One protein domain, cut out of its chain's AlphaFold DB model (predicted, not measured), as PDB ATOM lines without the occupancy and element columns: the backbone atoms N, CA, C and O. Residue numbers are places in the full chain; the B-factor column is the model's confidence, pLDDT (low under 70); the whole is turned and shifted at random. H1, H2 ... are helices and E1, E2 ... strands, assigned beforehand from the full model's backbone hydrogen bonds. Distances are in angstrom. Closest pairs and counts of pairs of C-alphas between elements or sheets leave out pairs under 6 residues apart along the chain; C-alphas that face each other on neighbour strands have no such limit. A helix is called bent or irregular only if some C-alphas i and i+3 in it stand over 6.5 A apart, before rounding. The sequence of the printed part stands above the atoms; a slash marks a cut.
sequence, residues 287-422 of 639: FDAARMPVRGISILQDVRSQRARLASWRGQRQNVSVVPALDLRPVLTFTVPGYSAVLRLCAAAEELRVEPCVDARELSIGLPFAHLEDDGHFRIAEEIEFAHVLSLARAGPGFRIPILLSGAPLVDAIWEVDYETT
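This is residues 287 to 422 of the 639 residues of an uncharacterized protein of Deltaproteobacteria bacterium (UniProt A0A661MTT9). An elongated body is built on one strongly twisted, branched sheet, in which the long bent strand E10 joins the group E1, E2, E3 and E8 at one end to E9 and E5 farther along. H1 packs over one face of the sheet near the first group, the small hairpin E6 and E7 lies beside E5, and the long loop of residues 336 to 362, following E4, makes the end away from H1. The 136 printed residues hold ten named strands and one named helix, in the order E1 to E8, H1, E9, E10, and the class is mostly strand. The sheet's neighbour pairs are antiparallel except E1 with E10, which is parallel. The whole is compact, with a radius of gyration of the C-alphas of 16.3 A and spans of 54 by 29 by 26 A.

E1, residues 296 to 302, E2, residues 307 to 314, and E3, residues 316 to 321, form a meander, each strand the antiparallel neighbour of the one before; N 300 and O 309 are 2.8 A apart, N 312 and O 321 2.9 A. E4, residues 332 to 335, pairs with no named strand, but its residues 333 to 334 pair antiparallel with 343 to 344. E5 is residues 363 to 365 and E6 370 to 372; their closest C-alphas, of Ile 365 and His 371, are 5.8 A apart. E6 and E7, residues 377 to 380, form a hairpin, with N 371 and O 379 2.9 A apart. E7 runs on at 52 degrees into E8, residues 383 to 385, an antiparallel neighbour of E2, with N 308 and O 384 2.9 A apart. H1, residues 386 to 394, is on the sheet at a height of 8.0 A, only just over E2, with 3 C-alphas falling on it, and along it at 2 degrees on the local plane; every O i to N i+4 pair in H1 is within hydrogen-bond range. E9, residues 399 to 405, has E5 on one side, with N 364 and O 404 2.9 A apart, and E10, residues 408 to 421, on the other, with N 401 and O 413 2.8 A apart. E10 bends by 79 degrees at residue 411, and its residues 416 to 421 pair with E1, with N 299 and O 418 2.8 A apart.

E1 begins at C-alpha 296, (-13.904, -13.312, -22.115), and is 19.4 A long; E2 is 23.5 A, H1 12.6 A, E9 19.7 A and E10 34.7 A. E10 ends at C-alpha 421, (-22.284, -25.706, -15.094).

The C-alphas farthest apart, of Arg 304 and Gly 338, are 55.6 A apart. The link from E4 to E5 is long, with 27 residues. The printed part has no cut, and no printed residue is under 70 in pLDDT.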
ATOM      1  N   PHE A 287     -13.700   1.206 -31.208       90.50
ATOM      2  CA  PHE A 287     -13.640   0.499 -29.935       90.50
ATOM      3  C   PHE A 287     -12.352  -0.329 -29.887       90.50
ATOM      4  O   PHE A 287     -12.227  -1.351 -30.567       90.50
ATOM      5  N   ASP A 288     -11.383   0.116 -29.088       89.12
ATOM      6  CA  ASP A 288     -10.082  -0.542 -28.960       89.12
ATOM      7  C   ASP A 288     -10.154  -1.697 -27.949       89.12
ATOM      8  O   ASP A 288      -9.828  -1.560 -26.766       89.12
ATOM      9  N   ALA A 289     -10.571  -2.870 -28.432       81.75
ATOM     10  CA  ALA A 289     -10.664  -4.083 -27.624       81.75
ATOM     11  C   ALA A 289      -9.308  -4.541 -27.049       81.75
ATOM     12  O   ALA A 289      -9.282  -5.272 -26.061       81.75
ATOM     13  N   ALA A 290      -8.169  -4.122 -27.618       82.88
ATOM     14  CA  ALA A 290      -6.852  -4.506 -27.104       82.88
ATOM     15  C   ALA A 290      -6.516  -3.816 -25.772       82.88
ATOM     16  O   ALA A 290      -5.691  -4.323 -25.011       82.88
ATOM     17  N   ARG A 291      -7.171  -2.688 -25.483       84.81
ATOM     18  CA  ARG A 291      -7.070  -1.962 -24.211       84.81
ATOM     19  C   ARG A 291      -8.031  -2.474 -23.145       84.81
ATOM     20  O   ARG A 291      -7.937  -2.031 -22.001       84.81
ATOM     21  N   MET A 292      -8.940  -3.386 -23.495       80.94
ATOM     22  CA  MET A 292      -9.845  -3.958 -22.512       80.94
ATOM     23  C   MET A 292      -9.093  -4.916 -21.582       80.94
ATOM     24  O   MET A 292      -8.348  -5.784 -22.047       80.94
ATOM     25  N   PRO A 293      -9.302  -4.800 -20.259       79.50
ATOM     26  CA  PRO A 293      -8.701  -5.721 -19.310       79.50
ATOM     27  C   PRO A 293      -9.223  -7.151 -19.478       79.50
ATOM     28  O   PRO A 293      -8.474  -8.089 -19.227       79.50
ATOM     29  N   VAL A 294     -10.482  -7.320 -19.890       83.50
ATOM     30  CA  VAL A 294     -11.185  -8.607 -19.997       83.50
ATOM     31  C   VAL A 294     -11.015  -9.210 -21.390       83.50
ATOM     32  O   VAL A 294     -11.085  -8.496 -22.389       83.50
ATOM     33  N   ARG A 295     -10.798 -10.532 -21.457       84.56
ATOM     34  CA  ARG A 295     -10.724 -11.284 -22.724       84.56
ATOM     35  C   ARG A 295     -11.999 -12.070 -23.019       84.56
ATOM     36  O   ARG A 295     -12.415 -12.116 -24.175       84.56
ATOM     37  N   GLY A 296     -12.635 -12.612 -21.985       89.81
ATOM     38  CA  GLY A 296     -13.904 -13.312 -22.115       89.81
ATOM     39  C   GLY A 296     -14.695 -13.394 -20.817       89.81
ATOM     40  O   GLY A 296     -14.224 -12.974 -19.752       89.81
ATOM     41  N   ILE A 297     -15.915 -13.907 -20.950       92.50
ATOM     42  CA  ILE A 297     -16.886 -14.106 -19.878       92.50
ATOM     43  C   ILE A 297     -17.269 -15.584 -19.811       92.50
ATOM     44  O   ILE A 297     -17.727 -16.148 -20.801       92.50
ATOM     45  N   SER A 298     -17.161 -16.162 -18.623       93.00
ATOM     46  CA  SER A 298     -17.707 -17.474 -18.293       93.00
ATOM     47  C   SER A 298     -19.112 -17.328 -17.728       93.00
ATOM     48  O   SER A 298     -19.351 -16.535 -16.810       93.00
ATOM     49  N   ILE A 299     -20.049 -18.103 -18.264       94.69
ATOM     50  CA  ILE A 299     -21.437 -18.172 -17.811       94.69
ATOM     51  C   ILE A 299     -21.599 -19.447 -16.982       94.69
ATOM     52  O   ILE A 299     -21.801 -20.533 -17.519       94.69
ATOM     53  N   LEU A 300     -21.518 -19.304 -15.660       94.06
ATOM     54  CA  LEU A 300     -21.640 -20.384 -14.680       94.06
ATOM     55  C   LEU A 300     -23.119 -20.650 -14.379       94.06
ATOM     56  O   LEU A 300     -23.754 -19.909 -13.625       94.06
ATOM     57  N   GLN A 301     -23.678 -21.701 -14.966       95.69
ATOM     58  CA  GLN A 301     -25.106 -22.012 -14.902       95.69
ATOM     59  C   GLN A 301     -25.443 -22.891 -13.691       95.69
ATOM     60  O   GLN A 301     -24.885 -23.978 -13.522       95.69
ATOM     61  N   ASP A 302     -26.420 -22.465 -12.890       93.88
ATOM     62  CA  ASP A 302     -27.099 -23.321 -11.919       93.88
ATOM     63  C   ASP A 302     -28.408 -23.835 -12.525       93.88
ATOM     64  O   ASP A 302     -29.434 -23.147 -12.599       93.88
ATOM     65  N   VAL A 303     -28.368 -25.098 -12.946       92.81
ATOM     66  CA  VAL A 303     -29.487 -25.766 -13.617       92.81
ATOM     67  C   VAL A 303     -30.721 -25.857 -12.714       92.81
ATOM     68  O   VAL A 303     -31.845 -25.818 -13.210       92.81
ATOM     69  N   ARG A 304     -30.563 -25.957 -11.388       90.56
ATOM     70  CA  ARG A 304     -31.700 -26.141 -10.470       90.56
ATOM     71  C   ARG A 304     -32.445 -24.839 -10.205       90.56
ATOM     72  O   ARG A 304     -33.684 -24.853 -10.142       90.56
ATOM     73  N   SER A 305     -31.700 -23.752 -10.016       92.06
ATOM     74  CA  SER A 305     -32.271 -22.422  -9.783       92.06
ATOM     75  C   SER A 305     -32.641 -21.692 -11.076       92.06
ATOM     76  O   SER A 305     -33.418 -20.747 -11.002       92.06
ATOM     77  N   GLN A 306     -32.172 -22.163 -12.243       94.19
ATOM     78  CA  GLN A 306     -32.350 -21.495 -13.544       94.19
ATOM     79  C   GLN A 306     -31.817 -20.054 -13.515       94.19
ATOM     80  O   GLN A 306     -32.426 -19.116 -14.027       94.19
ATOM     81  N   ARG A 307     -30.643 -19.894 -12.903       94.81
ATOM     82  CA  ARG A 307     -29.881 -18.646 -12.841       94.81
ATOM     83  C   ARG A 307     -28.456 -18.926 -13.298       94.81
ATOM     84  O   ARG A 307     -27.984 -20.064 -13.225       94.81
ATOM     85  N   ALA A 308     -27.771 -17.904 -13.784       95.31
ATOM     86  CA  ALA A 308     -26.367 -18.013 -14.138       95.31
ATOM     87  C   ALA A 308     -25.567 -16.864 -13.545       95.31
ATOM     88  O   ALA A 308     -26.016 -15.717 -13.540       95.31
ATOM     89  N   ARG A 309     -24.361 -17.183 -13.079       93.69
ATOM     90  CA  ARG A 309     -23.379 -16.201 -12.639       93.69
ATOM     91  C   ARG A 309     -22.408 -15.914 -13.774       93.69
ATOM     92  O   ARG A 309     -21.848 -16.837 -14.359       93.69
ATOM     93  N   LEU A 310     -22.187 -14.641 -14.055       93.62
ATOM     94  CA  LEU A 310     -21.158 -14.185 -14.971       93.62
ATOM     95  C   LEU A 310     -19.842 -14.034 -14.216       93.62
ATOM     96  O   LEU A 310     -19.797 -13.503 -13.105       93.62
ATOM     97  N   ALA A 311     -18.763 -14.489 -14.834       92.19
ATOM     98  CA  ALA A 311     -17.418 -14.322 -14.320       92.19
ATOM     99  C   ALA A 311     -16.489 -13.915 -15.464       92.19
ATOM    100  O   ALA A 311     -16.697 -14.316 -16.603       92.19
ATOM    101  N   SER A 312     -15.482 -13.090 -15.190       91.31
ATOM    102  CA  SER A 312     -14.539 -12.645 -16.216       91.31
ATOM    103  C   SER A 312     -13.221 -13.397 -16.119       91.31
ATOM    104  O   SER A 312     -12.769 -13.753 -15.027       91.31
ATOM    105  N   TRP A 313     -12.551 -13.588 -17.249       89.31
ATOM    106  CA  TRP A 313     -11.205 -14.148 -17.268       89.31
ATOM    107  C   TRP A 313     -10.252 -13.329 -18.144       89.31
ATOM    108  O   TRP A 313     -10.639 -12.602 -19.069       89.31
ATOM    109  N   ARG A 314      -8.959 -13.421 -17.810       84.50
ATOM    110  CA  ARG A 314      -7.866 -12.739 -18.518       84.50
ATOM    111  C   ARG A 314      -6.794 -13.739 -18.918       84.50
ATOM    112  O   ARG A 314      -6.242 -14.435 -18.066       84.50
ATOM    113  N   GLY A 315      -6.456 -13.757 -20.205       80.81
ATOM    114  CA  GLY A 315      -5.415 -14.617 -20.772       80.81
ATOM    115  C   GLY A 315      -5.831 -16.086 -20.871       80.81
ATOM    116  O   GLY A 315      -5.901 -16.609 -21.974       80.81
ATOM    117  N   GLN A 316      -6.120 -16.733 -19.739       78.69
ATOM    118  CA  GLN A 316      -6.558 -18.130 -19.657       78.69
ATOM    119  C   GLN A 316      -7.894 -18.252 -18.917       78.69
ATOM    120  O   GLN A 316      -8.118 -17.530 -17.944       78.69
ATOM    121  N   ARG A 317      -8.729 -19.217 -19.332       78.12
ATOM    122  CA  ARG A 317     -10.072 -19.474 -18.774       78.12
ATOM    123  C   ARG A 317     -10.068 -19.761 -17.272       78.12
ATOM    124  O   ARG A 317     -10.945 -19.306 -16.565       78.12
ATOM    125  N   GLN A 318      -9.026 -20.409 -16.749       80.12
ATOM    126  CA  GLN A 318      -8.922 -20.734 -15.317       80.12
ATOM    127  C   GLN A 318      -8.672 -19.508 -14.418       80.12
ATOM    128  O   GLN A 318      -8.826 -19.587 -13.201       80.12
ATOM    129  N   ASN A 319      -8.281 -18.361 -14.986       83.31
ATOM    130  CA  ASN A 319      -7.989 -17.136 -14.240       83.31
ATOM    131  C   ASN A 319      -9.250 -16.275 -14.046       83.31
ATOM    132  O   ASN A 319      -9.295 -15.096 -14.443       83.31
ATOM    133  N   VAL A 320     -10.273 -16.912 -13.471       85.38
ATOM    134  CA  VAL A 320     -11.619 -16.372 -13.276       85.38
ATOM    135  C   VAL A 320     -11.647 -15.373 -12.117       85.38
ATOM    136  O   VAL A 320     -11.043 -15.577 -11.064       85.38
ATOM    137  N   SER A 321     -12.382 -14.284 -12.301       89.88
ATOM    138  CA  SER A 321     -12.724 -13.307 -11.270       89.88
ATOM    139  C   SER A 321     -14.169 -12.840 -11.465       89.88
ATOM    140  O   SER A 321     -14.853 -13.278 -12.390       89.88
ATOM    141  N   VAL A 322     -14.647 -11.945 -10.603       90.88
ATOM    142  CA  VAL A 322     -15.916 -11.236 -10.832       90.88
ATOM    143  C   VAL A 322     -15.864 -10.420 -12.134       90.88
ATOM    144  O   VAL A 322     -14.794 -10.233 -12.722       90.88
ATOM    145  N   VAL A 323     -17.016  -9.985 -12.647       89.38
ATOM    146  CA  VAL A 323     -17.057  -9.161 -13.864       89.38
ATOM    147  C   VAL A 323     -16.732  -7.713 -13.491       89.38
ATOM    148  O   VAL A 323     -17.455  -7.138 -12.682       89.38
ATOM    149  N   PRO A 324     -15.667  -7.104 -14.044       86.06
ATOM    150  CA  PRO A 324     -15.293  -5.749 -13.666       86.06
ATOM    151  C   PRO A 324     -16.254  -4.719 -14.255       86.06
ATOM    152  O   PRO A 324     -16.716  -4.871 -15.388       86.06
ATOM    153  N   ALA A 325     -16.425  -3.600 -13.548       87.25
ATOM    154  CA  ALA A 325     -16.769  -2.345 -14.205       87.25
ATOM    155  C   ALA A 325     -15.657  -1.962 -15.187       87.25
ATOM    156  O   ALA A 325     -14.467  -1.993 -14.852       87.25
ATOM    157  N   LEU A 326     -16.042  -1.601 -16.406       87.62
ATOM    158  CA  LEU A 326     -15.111  -1.249 -17.469       87.62
ATOM    159  C   LEU A 326     -15.177   0.235 -17.765       87.62
ATOM    160  O   LEU A 326     -16.203   0.745 -18.202       87.62
ATOM    161  N   ASP A 327     -14.053   0.914 -17.582       88.38
ATOM    162  CA  ASP A 327     -13.901   2.293 -18.020       88.38
ATOM    163  C   ASP A 327     -13.899   2.346 -19.555       88.38
ATOM    164  O   ASP A 327     -12.985   1.827 -20.207       88.38
ATOM    165  N   LEU A 328     -14.923   2.974 -20.143       91.19
ATOM    166  CA  LEU A 328     -15.015   3.122 -21.593       91.19
ATOM    167  C   LEU A 328     -14.190   4.305 -22.138       91.19
ATOM    168  O   LEU A 328     -13.944   4.376 -23.345       91.19
ATOM    169  N   ARG A 329     -13.710   5.225 -21.289       90.94
ATOM    170  CA  ARG A 329     -12.936   6.418 -21.698       90.94
ATOM    171  C   ARG A 329     -11.656   6.093 -22.488       90.94
ATOM    172  O   ARG A 329     -11.398   6.791 -23.475       90.94
ATOM    173  N   PRO A 330     -10.830   5.091 -22.118       90.19
ATOM    174  CA  PRO A 330      -9.604   4.782 -22.855       90.19
ATOM    175  C   PRO A 330      -9.823   3.943 -24.122       90.19
ATOM    176  O   PRO A 330      -8.890   3.856 -24.930       90.19
ATOM    177  N   VAL A 331     -11.003   3.330 -24.281       91.69
ATOM    178  CA  VAL A 331     -11.303   2.351 -25.343       91.69
ATOM    179  C   VAL A 331     -12.234   2.893 -26.423       91.69
ATOM    180  O   VAL A 331     -12.126   2.463 -27.567       91.69
ATOM    181  N   LEU A 332     -13.118   3.837 -26.089       93.38
ATOM    182  CA  LEU A 332     -14.105   4.380 -27.016       93.38
ATOM    183  C   LEU A 332     -13.662   5.752 -27.533       93.38
ATOM    184  O   LEU A 332     -13.431   6.687 -26.760       93.38
ATOM    185  N   THR A 333     -13.550   5.884 -28.855       94.94
ATOM    186  CA  THR A 333     -13.156   7.146 -29.500       94.94
ATOM    187  C   THR A 333     -14.113   7.546 -30.612       94.94
ATOM    188  O   THR A 333     -14.674   6.702 -31.311       94.94
ATOM    189  N   PHE A 334     -14.287   8.857 -30.785       95.38
ATOM    190  CA  PHE A 334     -15.266   9.441 -31.698       95.38
ATOM    191  C   PHE A 334     -14.592  10.413 -32.663       95.38
ATOM    192  O   PHE A 334     -13.906  11.352 -32.252       95.38
ATOM    193  N   THR A 335     -14.833  10.231 -33.958       95.31
ATOM    194  CA  THR A 335     -14.472  11.206 -34.993       95.31
ATOM    195  C   THR A 335     -15.704  12.034 -35.335       95.31
ATOM    196  O   THR A 335     -16.599  11.575 -36.053       95.31
ATOM    197  N   VAL A 336     -15.759  13.256 -34.807       93.75
ATOM    198  CA  VAL A 336     -16.925  14.143 -34.915       93.75
ATOM    199  C   VAL A 336     -16.653  15.262 -35.928       93.75
ATOM    200  O   VAL A 336     -15.621  15.933 -35.823       93.75
ATOM    201  N   PRO A 337     -17.556  15.508 -36.899       90.81
ATOM    202  CA  PRO A 337     -17.417  16.612 -37.844       90.81
ATOM    203  C   PRO A 337     -17.145  17.953 -37.159       90.81
ATOM    204  O   PRO A 337     -17.777  18.316 -36.170       90.81
ATOM    205  N   GLY A 338     -16.190  18.711 -37.699       87.69
ATOM    206  CA  GLY A 338     -15.814  20.021 -37.164       87.69
ATOM    207  C   GLY A 338     -14.825  19.987 -35.992       87.69
ATOM    208  O   GLY A 338     -14.405  21.064 -35.554       87.69
ATOM    209  N   TYR A 339     -14.410  18.809 -35.523       89.06
ATOM    210  CA  TYR A 339     -13.332  18.635 -34.550       89.06
ATOM    211  C   TYR A 339     -12.116  18.011 -35.241       89.06
ATOM    212  O   TYR A 339     -12.232  17.014 -35.945       89.06
ATOM    213  N   SER A 340     -10.941  18.623 -35.073       84.75
ATOM    214  CA  SER A 340      -9.694  18.165 -35.708       84.75
ATOM    215  C   SER A 340      -9.026  16.998 -34.981       84.75
ATOM    216  O   SER A 340      -8.166  16.335 -35.552       84.75
ATOM    217  N   ALA A 341      -9.402  16.752 -33.727       90.06
ATOM    218  CA  ALA A 341      -8.892  15.668 -32.904       90.06
ATOM    219  C   ALA A 341     -10.020  14.695 -32.544       90.06
ATOM    220  O   ALA A 341     -11.184  15.090 -32.453       90.06
ATOM    221  N   VAL A 342      -9.654  13.431 -32.322       93.25
ATOM    222  CA  VAL A 342     -10.585  12.407 -31.840       93.25
ATOM    223  C   VAL A 342     -11.074  12.759 -30.439       93.25
ATOM    224  O   VAL A 342     -10.286  13.138 -29.571       93.25
ATOM    225  N   LEU A 343     -12.381  12.638 -30.227       94.62
ATOM    226  CA  LEU A 343     -13.002  12.864 -28.930       94.62
ATOM    227  C   LEU A 343     -13.060  11.553 -28.143       94.62
ATOM    228  O   LEU A 343     -13.082  10.462 -28.718       94.62
ATOM    229  N   ARG A 344     -13.097  11.677 -26.820       94.19
ATOM    230  CA  ARG A 344     -13.294  10.579 -25.863       94.19
ATOM    231  C   ARG A 344     -14.465  10.911 -24.952       94.19
ATOM    232  O   ARG A 344     -14.934  12.050 -24.949       94.19
ATOM    233  N   LEU A 345     -14.903   9.934 -24.168       94.19
ATOM    234  CA  LEU A 345     -15.850  10.186 -23.088       94.19
ATOM    235  C   LEU A 345     -15.282  11.202 -22.086       94.19
ATOM    236  O   LEU A 345     -14.068  11.266 -21.863       94.19
ATOM    237  N   CYS A 346     -16.160  12.027 -21.523       93.75
ATOM    238  CA  CYS A 346     -15.784  13.039 -20.546       93.75
ATOM    239  C   CYS A 346     -15.191  12.415 -19.277       93.75
ATOM    240  O   CYS A 346     -15.635  11.366 -18.820       93.75
ATOM    241  N   ALA A 347     -14.196  13.093 -18.701       89.75
ATOM    242  CA  ALA A 347     -13.702  12.787 -17.362       89.75
ATOM    243  C   ALA A 347     -14.722  13.204 -16.284       89.75
ATOM    244  O   ALA A 347     -15.757  13.812 -16.592       89.75
ATOM    245  N   ALA A 348     -14.403  12.903 -15.024       85.81
ATOM    246  CA  ALA A 348     -15.211  13.301 -13.878       85.81
ATOM    247  C   ALA A 348     -15.351  14.835 -13.804       85.81
ATOM    248  O   ALA A 348     -14.421  15.581 -14.129       85.81
ATOM    249  N   ALA A 349     -16.524  15.320 -13.392       88.94
ATOM    250  CA  ALA A 349     -16.847  16.750 -13.388       88.94
ATOM    251  C   ALA A 349     -15.939  17.551 -12.435       88.94
ATOM    252  O   ALA A 349     -15.599  18.706 -12.691       88.94
ATOM    253  N   GLU A 350     -15.491  16.920 -11.354       87.44
ATOM    254  CA  GLU A 350     -14.631  17.493 -10.322       87.44
ATOM    255  C   GLU A 350     -13.209  17.742 -10.824       87.44
ATOM    256  O   GLU A 350     -12.445  18.457 -10.170       87.44
ATOM    257  N   GLU A 351     -12.815  17.137 -11.947       89.81
ATOM    258  CA  GLU A 351     -11.514  17.389 -12.549       89.81
ATOM    259  C   GLU A 351     -11.465  18.732 -13.266       89.81
ATOM    260  O   GLU A 351     -10.362  19.237 -13.418       89.81
ATOM    261  N   LEU A 352     -12.590  19.334 -13.680       94.12
ATOM    262  CA  LEU A 352     -12.628  20.614 -14.412       94.12
ATOM    263  C   LEU A 352     -11.813  20.585 -15.722       94.12
ATOM    264  O   LEU A 352     -11.006  21.478 -16.016       94.12
ATOM    265  N   ARG A 353     -11.968  19.510 -16.502       94.31
ATOM    266  CA  ARG A 353     -11.298  19.329 -17.803       94.31
ATOM    267  C   ARG A 353     -11.931  20.229 -18.868       94.31
ATOM    268  O   ARG A 353     -13.151  20.384 -18.928       94.31
ATOM    269  N   VAL A 354     -11.093  20.815 -19.723       96.38
ATOM    270  CA  VAL A 354     -11.514  21.795 -20.747       96.38
ATOM    271  C   VAL A 354     -11.518  21.207 -22.155       96.38
ATOM    272  O   VAL A 354     -12.011  21.837 -23.093       96.38
ATOM    273  N   GLU A 355     -10.962  20.011 -22.331       94.81
ATOM    274  CA  GLU A 355     -10.937  19.314 -23.609       94.81
ATOM    275  C   GLU A 355     -12.359  18.943 -24.054       94.81
ATOM    276  O   GLU A 355     -13.144  18.466 -23.232       94.81
ATOM    277  N   PRO A 356     -12.709  19.137 -25.339       94.94
ATOM    278  CA  PRO A 356     -13.981  18.664 -25.865       94.94
ATOM    279  C   PRO A 356     -14.115  17.150 -25.675       94.94
ATOM    280  O   PRO A 356     -13.205  16.393 -26.019       94.94
ATOM    281  N   CYS A 357     -15.251  16.709 -25.148       94.88
ATOM    282  CA  CYS A 357     -15.500  15.307 -24.822       94.88
ATOM    283  C   CYS A 357     -16.955  14.912 -25.101       94.88
ATOM    284  O   CYS A 357     -17.798  15.769 -25.337       94.88
ATOM    285  N   VAL A 358     -17.251  13.618 -25.094       94.12
ATOM    286  CA  VAL A 358     -18.605  13.071 -25.263       94.12
ATOM    287  C   VAL A 358     -19.201  12.766 -23.894       94.12
ATOM    288  O   VAL A 358     -18.558  12.119 -23.067       94.12
ATOM    289  N   ASP A 359     -20.423  13.226 -23.645       92.38
ATOM    290  CA  ASP A 359     -21.143  12.907 -22.411       92.38
ATOM    291  C   ASP A 359     -21.603  11.439 -22.451       92.38
ATOM    292  O   ASP A 359     -22.285  11.028 -23.391       92.38
ATOM    293  N   ALA A 360     -21.233  10.641 -21.442       91.88
ATOM    294  CA  ALA A 360     -21.602   9.224 -21.373       91.88
ATOM    295  C   ALA A 360     -23.127   9.020 -21.366       91.88
ATOM    296  O   ALA A 360     -23.612   8.019 -21.881       91.88
ATOM    297  N   ARG A 361     -23.888  10.014 -20.885       90.88
ATOM    298  CA  ARG A 361     -25.360   9.995 -20.829       90.88
ATOM    299  C   ARG A 361     -26.046   9.993 -22.194       90.88
ATOM    300  O   ARG A 361     -27.238   9.718 -22.273       90.88
ATOM    301  N   GLU A 362     -25.331  10.329 -23.266       91.62
ATOM    302  CA  GLU A 362     -25.867  10.216 -24.629       91.62
ATOM    303  C   GLU A 362     -25.827   8.774 -25.155       91.62
ATOM    304  O   GLU A 362     -26.462   8.460 -26.168       91.62
ATOM    305  N   LEU A 363     -25.100   7.893 -24.467       92.81
ATOM    306  CA  LEU A 363     -24.900   6.507 -24.847       92.81
ATOM    307  C   LEU A 363     -25.717   5.567 -23.962       92.81
ATOM    308  O   LEU A 363     -26.030   5.859 -22.809       92.81
ATOM    309  N   SER A 364     -26.036   4.400 -24.501       92.81
ATOM    310  CA  SER A 364     -26.628   3.302 -23.741       92.81
ATOM    311  C   SER A 364     -26.089   1.959 -24.220       92.81
ATOM    312  O   SER A 364     -25.376   1.879 -25.222       92.81
ATOM    313  N   ILE A 365     -26.404   0.893 -23.487       92.62
ATOM    314  CA  ILE A 365     -25.974  -0.464 -23.822       92.62
ATOM    315  C   ILE A 365     -27.189  -1.286 -24.235       92.62
ATOM    316  O   ILE A 365     -28.213  -1.282 -23.557       92.62
ATOM    317  N   GLY A 366     -27.067  -2.025 -25.334       92.25
ATOM    318  CA  GLY A 366     -28.112  -2.890 -25.883       92.25
ATOM    319  C   GLY A 366     -28.289  -4.226 -25.158       92.25
ATOM    320  O   GLY A 366     -28.729  -5.186 -25.784       92.25
ATOM    321  N   LEU A 367     -27.930  -4.319 -23.874       91.50
ATOM    322  CA  LEU A 367     -28.091  -5.519 -23.052       91.50
ATOM    323  C   LEU A 367     -29.013  -5.217 -21.861       91.50
ATOM    324  O   LEU A 367     -28.763  -4.253 -21.145       91.50
ATOM    325  N   PRO A 368     -30.037  -6.047 -21.585       91.19
ATOM    326  CA  PRO A 368     -31.021  -5.763 -20.536       91.19
ATOM    327  C   PRO A 368     -30.471  -5.895 -19.106       91.19
ATOM    328  O   PRO A 368     -31.097  -5.435 -18.158       91.19
ATOM    329  N   PHE A 369     -29.308  -6.525 -18.944       90.81
ATOM    330  CA  PHE A 369     -28.625  -6.737 -17.666       90.81
ATOM    331  C   PHE A 369     -27.300  -5.962 -17.588       90.81
ATOM    332  O   PHE A 369     -26.423  -6.302 -16.796       90.81
ATOM    333  N   ALA A 370     -27.131  -4.934 -18.423       91.06
ATOM    334  CA  ALA A 370     -25.952  -4.084 -18.421       91.06
ATOM    335  C   ALA A 370     -26.344  -2.604 -18.532       91.06
ATOM    336  O   ALA A 370     -27.386  -2.270 -19.091       91.06
ATOM    337  N   HIS A 371     -25.524  -1.709 -17.991       88.69
ATOM    338  CA  HIS A 371     -25.776  -0.269 -18.032       88.69
ATOM    339  C   HIS A 371     -24.471   0.526 -18.098       88.69
ATOM    340  O   HIS A 371     -23.403   0.026 -17.746       88.69
ATOM    341  N   LEU A 372     -24.571   1.761 -18.585       89.19
ATOM    342  CA  LEU A 372     -23.479   2.727 -18.626       89.19
ATOM    343  C   LEU A 372     -23.752   3.821 -17.593       89.19
ATOM    344  O   LEU A 372     -24.861   4.350 -17.542       89.19
ATOM    345  N   GLU A 373     -22.752   4.138 -16.783       86.44
ATOM    346  CA  GLU A 373     -22.802   5.196 -15.779       86.44
ATOM    347  C   GLU A 373     -22.375   6.558 -16.348       86.44
ATOM    348  O   GLU A 373     -21.711   6.658 -17.385       86.44
ATOM    349  N   ASP A 374     -22.749   7.630 -15.645       83.50
ATOM    350  CA  ASP A 374     -22.522   9.027 -16.051       83.50
ATOM    351  C   ASP A 374     -21.036   9.415 -16.173       83.50
ATOM    352  O   ASP A 374     -20.699  10.417 -16.821       83.50
ATOM    353  N   ASP A 375     -20.156   8.645 -15.537       79.06
ATOM    354  CA  ASP A 375     -18.703   8.808 -15.525       79.06
ATOM    355  C   ASP A 375     -17.987   7.975 -16.609       79.06
ATOM    356  O   ASP A 375     -16.763   8.056 -16.755       79.06
ATOM    357  N   GLY A 376     -18.753   7.219 -17.404       87.12
ATOM    358  CA  GLY A 376     -18.254   6.382 -18.489       87.12
ATOM    359  C   GLY A 376     -17.929   4.940 -18.096       87.12
ATOM    360  O   GLY A 376     -17.393   4.218 -18.944       87.12
ATOM    361  N   HIS A 377     -18.243   4.496 -16.874       88.50
ATOM    362  CA  HIS A 377     -18.097   3.091 -16.495       88.50
ATOM    363  C   HIS A 377     -19.266   2.238 -16.980       88.50
ATOM    364  O   HIS A 377     -20.441   2.514 -16.746       88.50
ATOM    365  N   PHE A 378     -18.927   1.155 -17.662       88.50
ATOM    366  CA  PHE A 378     -19.853   0.140 -18.119       88.50
ATOM    367  C   PHE A 378     -19.923  -1.013 -17.117       88.50
ATOM    368  O   PHE A 378     -18.891  -1.572 -16.740       88.50
ATOM    369  N   ARG A 379     -21.140  -1.400 -16.728       88.69
ATOM    370  CA  ARG A 379     -21.405  -2.485 -15.780       88.69
ATOM    371  C   ARG A 379     -22.302  -3.555 -16.355       88.69
ATOM    372  O   ARG A 379     -23.258  -3.267 -17.070       88.69
ATOM    373  N   ILE A 380     -22.032  -4.787 -15.943       89.44
ATOM    374  CA  ILE A 380     -22.836  -5.967 -16.244       89.44
ATOM    375  C   ILE A 380     -23.261  -6.582 -14.912       89.44
ATOM    376  O   ILE A 380     -22.449  -6.693 -13.996       89.44
ATOM    377  N   ALA A 381     -24.523  -6.987 -14.799       88.94
ATOM    378  CA  ALA A 381     -24.987  -7.757 -13.656       88.94
ATOM    379  C   ALA A 381     -24.192  -9.068 -13.541       88.94
ATOM    380  O   ALA A 381     -24.090  -9.826 -14.503       88.94
ATOM    381  N   GLU A 382     -23.660  -9.360 -12.356       89.69
ATOM    382  CA  GLU A 382     -22.938 -10.614 -12.101       89.69
ATOM    383  C   GLU A 382     -23.856 -11.840 -12.111       89.69
ATOM    384  O   GLU A 382     -23.376 -12.964 -12.204       89.69
ATOM    385  N   GLU A 383     -25.168 -11.646 -12.002       91.38
ATOM    386  CA  GLU A 383     -26.155 -12.713 -12.050       91.38
ATOM    387  C   GLU A 383     -27.244 -12.374 -13.063       91.38
ATOM    388  O   GLU A 383     -27.764 -11.256 -13.092       91.38
ATOM    389  N   ILE A 384     -27.589 -13.350 -13.901       94.19
ATOM    390  CA  ILE A 384     -28.593 -13.211 -14.949       94.19
ATOM    391  C   ILE A 384     -29.587 -14.370 -14.919       94.19
ATOM    392  O   ILE A 384     -29.260 -15.510 -14.586       94.19
ATOM    393  N   GLU A 385     -30.818 -14.067 -15.318       94.31
ATOM    394  CA  GLU A 385     -31.853 -15.070 -15.555       94.31
ATOM    395  C   GLU A 385     -31.496 -15.965 -16.749       94.31
ATOM    396  O   GLU A 385     -30.904 -15.512 -17.736       94.31
ATOM    397  N   PHE A 386     -31.920 -17.229 -16.708       94.12
ATOM    398  CA  PHE A 386     -31.575 -18.207 -17.743       94.12
ATOM    399  C   PHE A 386     -32.067 -17.826 -19.153       94.12
ATOM    400  O   PHE A 386     -31.423 -18.129 -20.157       94.12
ATOM    401  N   ALA A 387     -33.168 -17.074 -19.257       93.75
ATOM    402  CA  ALA A 387     -33.654 -16.553 -20.538       93.75
ATOM    403  C   ALA A 387     -32.607 -15.677 -21.259       93.75
ATOM    404  O   ALA A 387     -32.503 -15.700 -22.492       93.75
ATOM    405  N   HIS A 388     -31.790 -14.936 -20.504       95.12
ATOM    406  CA  HIS A 388     -30.686 -14.158 -21.059       95.12
ATOM    407  C   HIS A 388     -29.534 -15.058 -21.521       95.12
ATOM    408  O   HIS A 388     -28.989 -14.815 -22.593       95.12
ATOM    409  N   VAL A 389     -29.223 -16.136 -20.791       95.25
ATOM    410  CA  VAL A 389     -28.213 -17.140 -21.193       95.25
ATOM    411  C   VAL A 389     -28.542 -17.727 -22.566       95.25
ATOM    412  O   VAL A 389     -27.690 -17.768 -23.453       95.25
ATOM    413  N   LEU A 390     -29.804 -18.109 -22.778       93.75
ATOM    414  CA  LEU A 390     -30.276 -18.640 -24.060       93.75
ATOM    415  C   LEU A 390     -30.200 -17.617 -25.187       93.75
ATOM    416  O   LEU A 390     -29.833 -17.958 -26.312       93.75
ATOM    417  N   SER A 391     -30.557 -16.368 -24.887       92.62
ATOM    418  CA  SER A 391     -30.473 -15.274 -25.852       92.62
ATOM    419  C   SER A 391     -29.025 -15.050 -26.291       92.62
ATOM    420  O   SER A 391     -28.771 -14.905 -27.484       92.62
ATOM    421  N   LEU A 392     -28.071 -15.117 -25.353       92.94
ATOM    422  CA  LEU A 392     -26.638 -15.015 -25.638       92.94
ATOM    423  C   LEU A 392     -26.134 -16.184 -26.493       92.94
ATOM    424  O   LEU A 392     -25.485 -15.945 -27.506       92.94
ATOM    425  N   ALA A 393     -26.488 -17.430 -26.155       92.50
ATOM    426  CA  ALA A 393     -26.057 -18.605 -26.925       92.50
ATOM    427  C   ALA A 393     -26.529 -18.539 -28.392       92.50
ATOM    428  O   ALA A 393     -25.789 -18.838 -29.338       92.50
ATOM    429  N   ARG A 394     -27.761 -18.058 -28.594       91.25
ATOM    430  CA  ARG A 394     -28.388 -17.908 -29.916       91.25
ATOM    431  C   ARG A 394     -27.908 -16.686 -30.703       91.25
ATOM    432  O   ARG A 394     -28.040 -16.691 -31.922       91.25
ATOM    433  N   ALA A 395     -27.343 -15.664 -30.056       88.44
ATOM    434  CA  ALA A 395     -26.946 -14.405 -30.703       88.44
ATOM    435  C   ALA A 395     -25.750 -14.532 -31.671       88.44
ATOM    436  O   ALA A 395     -25.434 -13.585 -32.394       88.44
ATOM    437  N   GLY A 396     -25.093 -15.692 -31.708       84.75
ATOM    438  CA  GLY A 396     -23.926 -15.948 -32.549       84.75
ATOM    439  C   GLY A 396     -22.639 -16.051 -31.730       84.75
ATOM    440  O   GLY A 396     -22.702 -16.220 -30.512       84.75
ATOM    441  N   PRO A 397     -21.468 -16.104 -32.386       83.69
ATOM    442  CA  PRO A 397     -20.201 -16.310 -31.698       83.69
ATOM    443  C   PRO A 397     -19.822 -15.085 -30.858       83.69
ATOM    444  O   PRO A 397     -19.894 -13.951 -31.338       83.69
ATOM    445  N   GLY A 398     -19.362 -15.342 -29.633       87.69
ATOM    446  CA  GLY A 398     -18.907 -14.318 -28.696       87.69
ATOM    447  C   GLY A 398     -20.032 -13.598 -27.949       87.69
ATOM    448  O   GLY A 398     -21.200 -13.606 -28.333       87.69
ATOM    449  N   PHE A 399     -19.654 -12.935 -26.863       90.25
ATOM    450  CA  PHE A 399     -20.508 -12.052 -26.086       90.25
ATOM    451  C   PHE A 399     -20.516 -10.660 -26.728       90.25
ATOM    452  O   PHE A 399     -19.548  -9.905 -26.607       90.25
ATOM    453  N   ARG A 400     -21.590 -10.338 -27.458       90.38
ATOM    454  CA  ARG A 400     -21.761  -9.044 -28.138       90.38
ATOM    455  C   ARG A 400     -22.427  -8.034 -27.213       90.38
ATOM    456  O   ARG A 400     -23.493  -8.299 -26.666       90.38
ATOM    457  N   ILE A 401     -21.824  -6.859 -27.103       90.25
ATOM    458  CA  ILE A 401     -22.285  -5.737 -26.287       90.25
ATOM    459  C   ILE A 401     -22.507  -4.553 -27.231       90.25
ATOM    460  O   ILE A 401     -21.546  -3.859 -27.582       90.25
ATOM    461  N   PRO A 402     -23.752  -4.316 -27.668       92.56
ATOM    462  CA  PRO A 402     -24.054  -3.186 -28.530       92.56
ATOM    463  C   PRO A 402     -23.953  -1.885 -27.737       92.56
ATOM    464  O   PRO A 402     -24.652  -1.715 -26.737       92.56
ATOM    465  N   ILE A 403     -23.117  -0.953 -28.185       92.56
ATOM    466  CA  ILE A 403     -23.092   0.426 -27.690       92.56
ATOM    467  C   ILE A 403     -24.006   1.243 -28.595       92.56
ATOM    468  O   ILE A 403     -23.847   1.252 -29.819       92.56
ATOM    469  N   LEU A 404     -24.979   1.916 -27.995       93.69
ATOM    470  CA  LEU A 404     -26.030   2.651 -28.685       93.69
ATOM    471  C   LEU A 404     -25.861   4.158 -28.461       93.69
ATOM    472  O   LEU A 404     -25.461   4.585 -27.382       93.69
ATOM    473  N   LEU A 405     -26.224   4.967 -29.456       92.12
ATOM    474  CA  LEU A 405     -26.362   6.423 -29.361       92.12
ATOM    475  C   LEU A 405     -27.823   6.779 -29.631       92.12
ATOM    476  O   LEU A 405     -28.328   6.530 -30.727       92.12
ATOM    477  N   SER A 406     -28.518   7.337 -28.635       86.75
ATOM    478  CA  SER A 406     -29.966   7.618 -28.731       86.75
ATOM    479  C   SER A 406     -30.798   6.405 -29.203       86.75
ATOM    480  O   SER A 406     -31.744   6.545 -29.975       86.75
ATOM    481  N   GLY A 407     -30.416   5.195 -28.770       88.38
ATOM    482  CA  GLY A 407     -31.079   3.932 -29.121       88.38
ATOM    483  C   GLY A 407     -30.668   3.312 -30.463       88.38
ATOM    484  O   GLY A 407     -31.017   2.162 -30.719       88.38
ATOM    485  N   ALA A 408     -29.905   4.014 -31.305       90.00
ATOM    486  CA  ALA A 408     -29.374   3.457 -32.547       90.00
ATOM    487  C   ALA A 408     -28.003   2.792 -32.312       90.00
ATOM    488  O   ALA A 408     -27.185   3.355 -31.583       90.00
ATOM    489  N   PRO A 409     -27.718   1.629 -32.924       91.00
ATOM    490  CA  PRO A 409     -26.438   0.948 -32.754       91.00
ATOM    491  C   PRO A 409     -25.289   1.769 -33.341       91.00
ATOM    492  O   PRO A 409     -25.355   2.223 -34.483       91.00
ATOM    493  N   LEU A 410     -24.238   1.948 -32.541       91.44
ATOM    494  CA  LEU A 410     -23.064   2.745 -32.882       91.44
ATOM    495  C   LEU A 410     -21.848   1.860 -33.172       91.44
ATOM    496  O   LEU A 410     -21.205   2.012 -34.208       91.44
ATOM    497  N   VAL A 411     -21.540   0.936 -32.260       92.56
ATOM    498  CA  VAL A 411     -20.450  -0.043 -32.370       92.56
ATOM    499  C   VAL A 411     -20.741  -1.230 -31.449       92.56
ATOM    500  O   VAL A 411     -21.362  -1.053 -30.404       92.56
ATOM    501  N   ASP A 412     -20.274  -2.424 -31.810       89.62
ATOM    502  CA  ASP A 412     -20.341  -3.602 -30.943       89.62
ATOM    503  C   ASP A 412     -18.979  -3.861 -30.294       89.62
ATOM    504  O   ASP A 412     -17.962  -3.945 -30.987       89.62
ATOM    505  N   ALA A 413     -18.965  -4.068 -28.978       87.56
ATOM    506  CA  ALA A 413     -17.851  -4.730 -28.310       87.56
ATOM    507  C   ALA A 413     -18.100  -6.242 -28.301       87.56
ATOM    508  O   ALA A 413     -19.206  -6.688 -28.003       87.56
ATOM    509  N   ILE A 414     -17.092  -7.038 -28.656       88.12
ATOM    510  CA  ILE A 414     -17.212  -8.499 -28.746       88.12
ATOM    511  C   ILE A 414     -16.157  -9.129 -27.847       88.12
ATOM    512  O   ILE A 414     -14.967  -8.856 -28.013       88.12
ATOM    513  N   TRP A 415     -16.590  -9.980 -26.922       88.88
ATOM    514  CA  TRP A 415     -15.708 -10.792 -26.082       88.88
ATOM    515  C   TRP A 415     -15.899 -12.276 -26.347       88.88
ATOM    516  O   TRP A 415     -16.903 -12.696 -26.921       88.88
ATOM    517  N   GLU A 416     -14.940 -13.081 -25.909       90.94
ATOM    518  CA  GLU A 416     -15.145 -14.523 -25.859       90.94
ATOM    519  C   GLU A 416     -16.186 -14.870 -24.789       90.94
ATOM    520  O   GLU A 416     -16.331 -14.165 -23.788       90.94
ATOM    521  N   VAL A 417     -16.941 -15.937 -25.029       92.06
ATOM    522  CA  VAL A 417     -17.941 -16.448 -24.094       92.06
ATOM    523  C   VAL A 417     -17.761 -17.941 -23.960       92.06
ATOM    524  O   VAL A 417     -17.525 -18.608 -24.969       92.06
ATOM    525  N   ASP A 418     -17.888 -18.433 -22.737       92.06
ATOM    526  CA  ASP A 418     -17.962 -19.856 -22.459       92.06
ATOM    527  C   ASP A 418     -19.101 -20.205 -21.499       92.06
ATOM    528  O   ASP A 418     -19.585 -19.358 -20.737       92.06
ATOM    529  N   TYR A 419     -19.576 -21.445 -21.593       93.19
ATOM    530  CA  TYR A 419     -20.704 -21.954 -20.814       93.19
ATOM    531  C   TYR A 419     -20.263 -23.092 -19.905       93.19
ATOM    532  O   TYR A 419     -19.920 -24.181 -20.360       93.19
ATOM    533  N   GLU A 420     -20.370 -22.858 -18.603       92.50
ATOM    534  CA  GLU A 420     -20.024 -23.821 -17.565       92.50
ATOM    535  C   GLU A 420     -21.265 -24.172 -16.734       92.50
ATOM    536  O   GLU A 420     -22.258 -23.437 -16.705       92.50
ATOM    537  N   THR A 421     -21.223 -25.302 -16.030       92.44
ATOM    538  CA  THR A 421     -22.284 -25.706 -15.094       92.44
ATOM    539  C   THR A 421     -21.712 -25.891 -13.699       92.44
ATOM    540  O   THR A 421     -20.579 -26.335 -13.536       92.44
ATOM    541  N   THR A 422     -22.494 -25.581 -12.663       87.75
ATOM    542  CA  THR A 422     -22.060 -25.772 -11.266       87.75
ATOM    543  C   THR A 422     -22.045 -27.240 -10.826       87.75
ATOM    544  O   THR A 422     -21.588 -27.552  -9.727       87.75
TER     545      THR A 422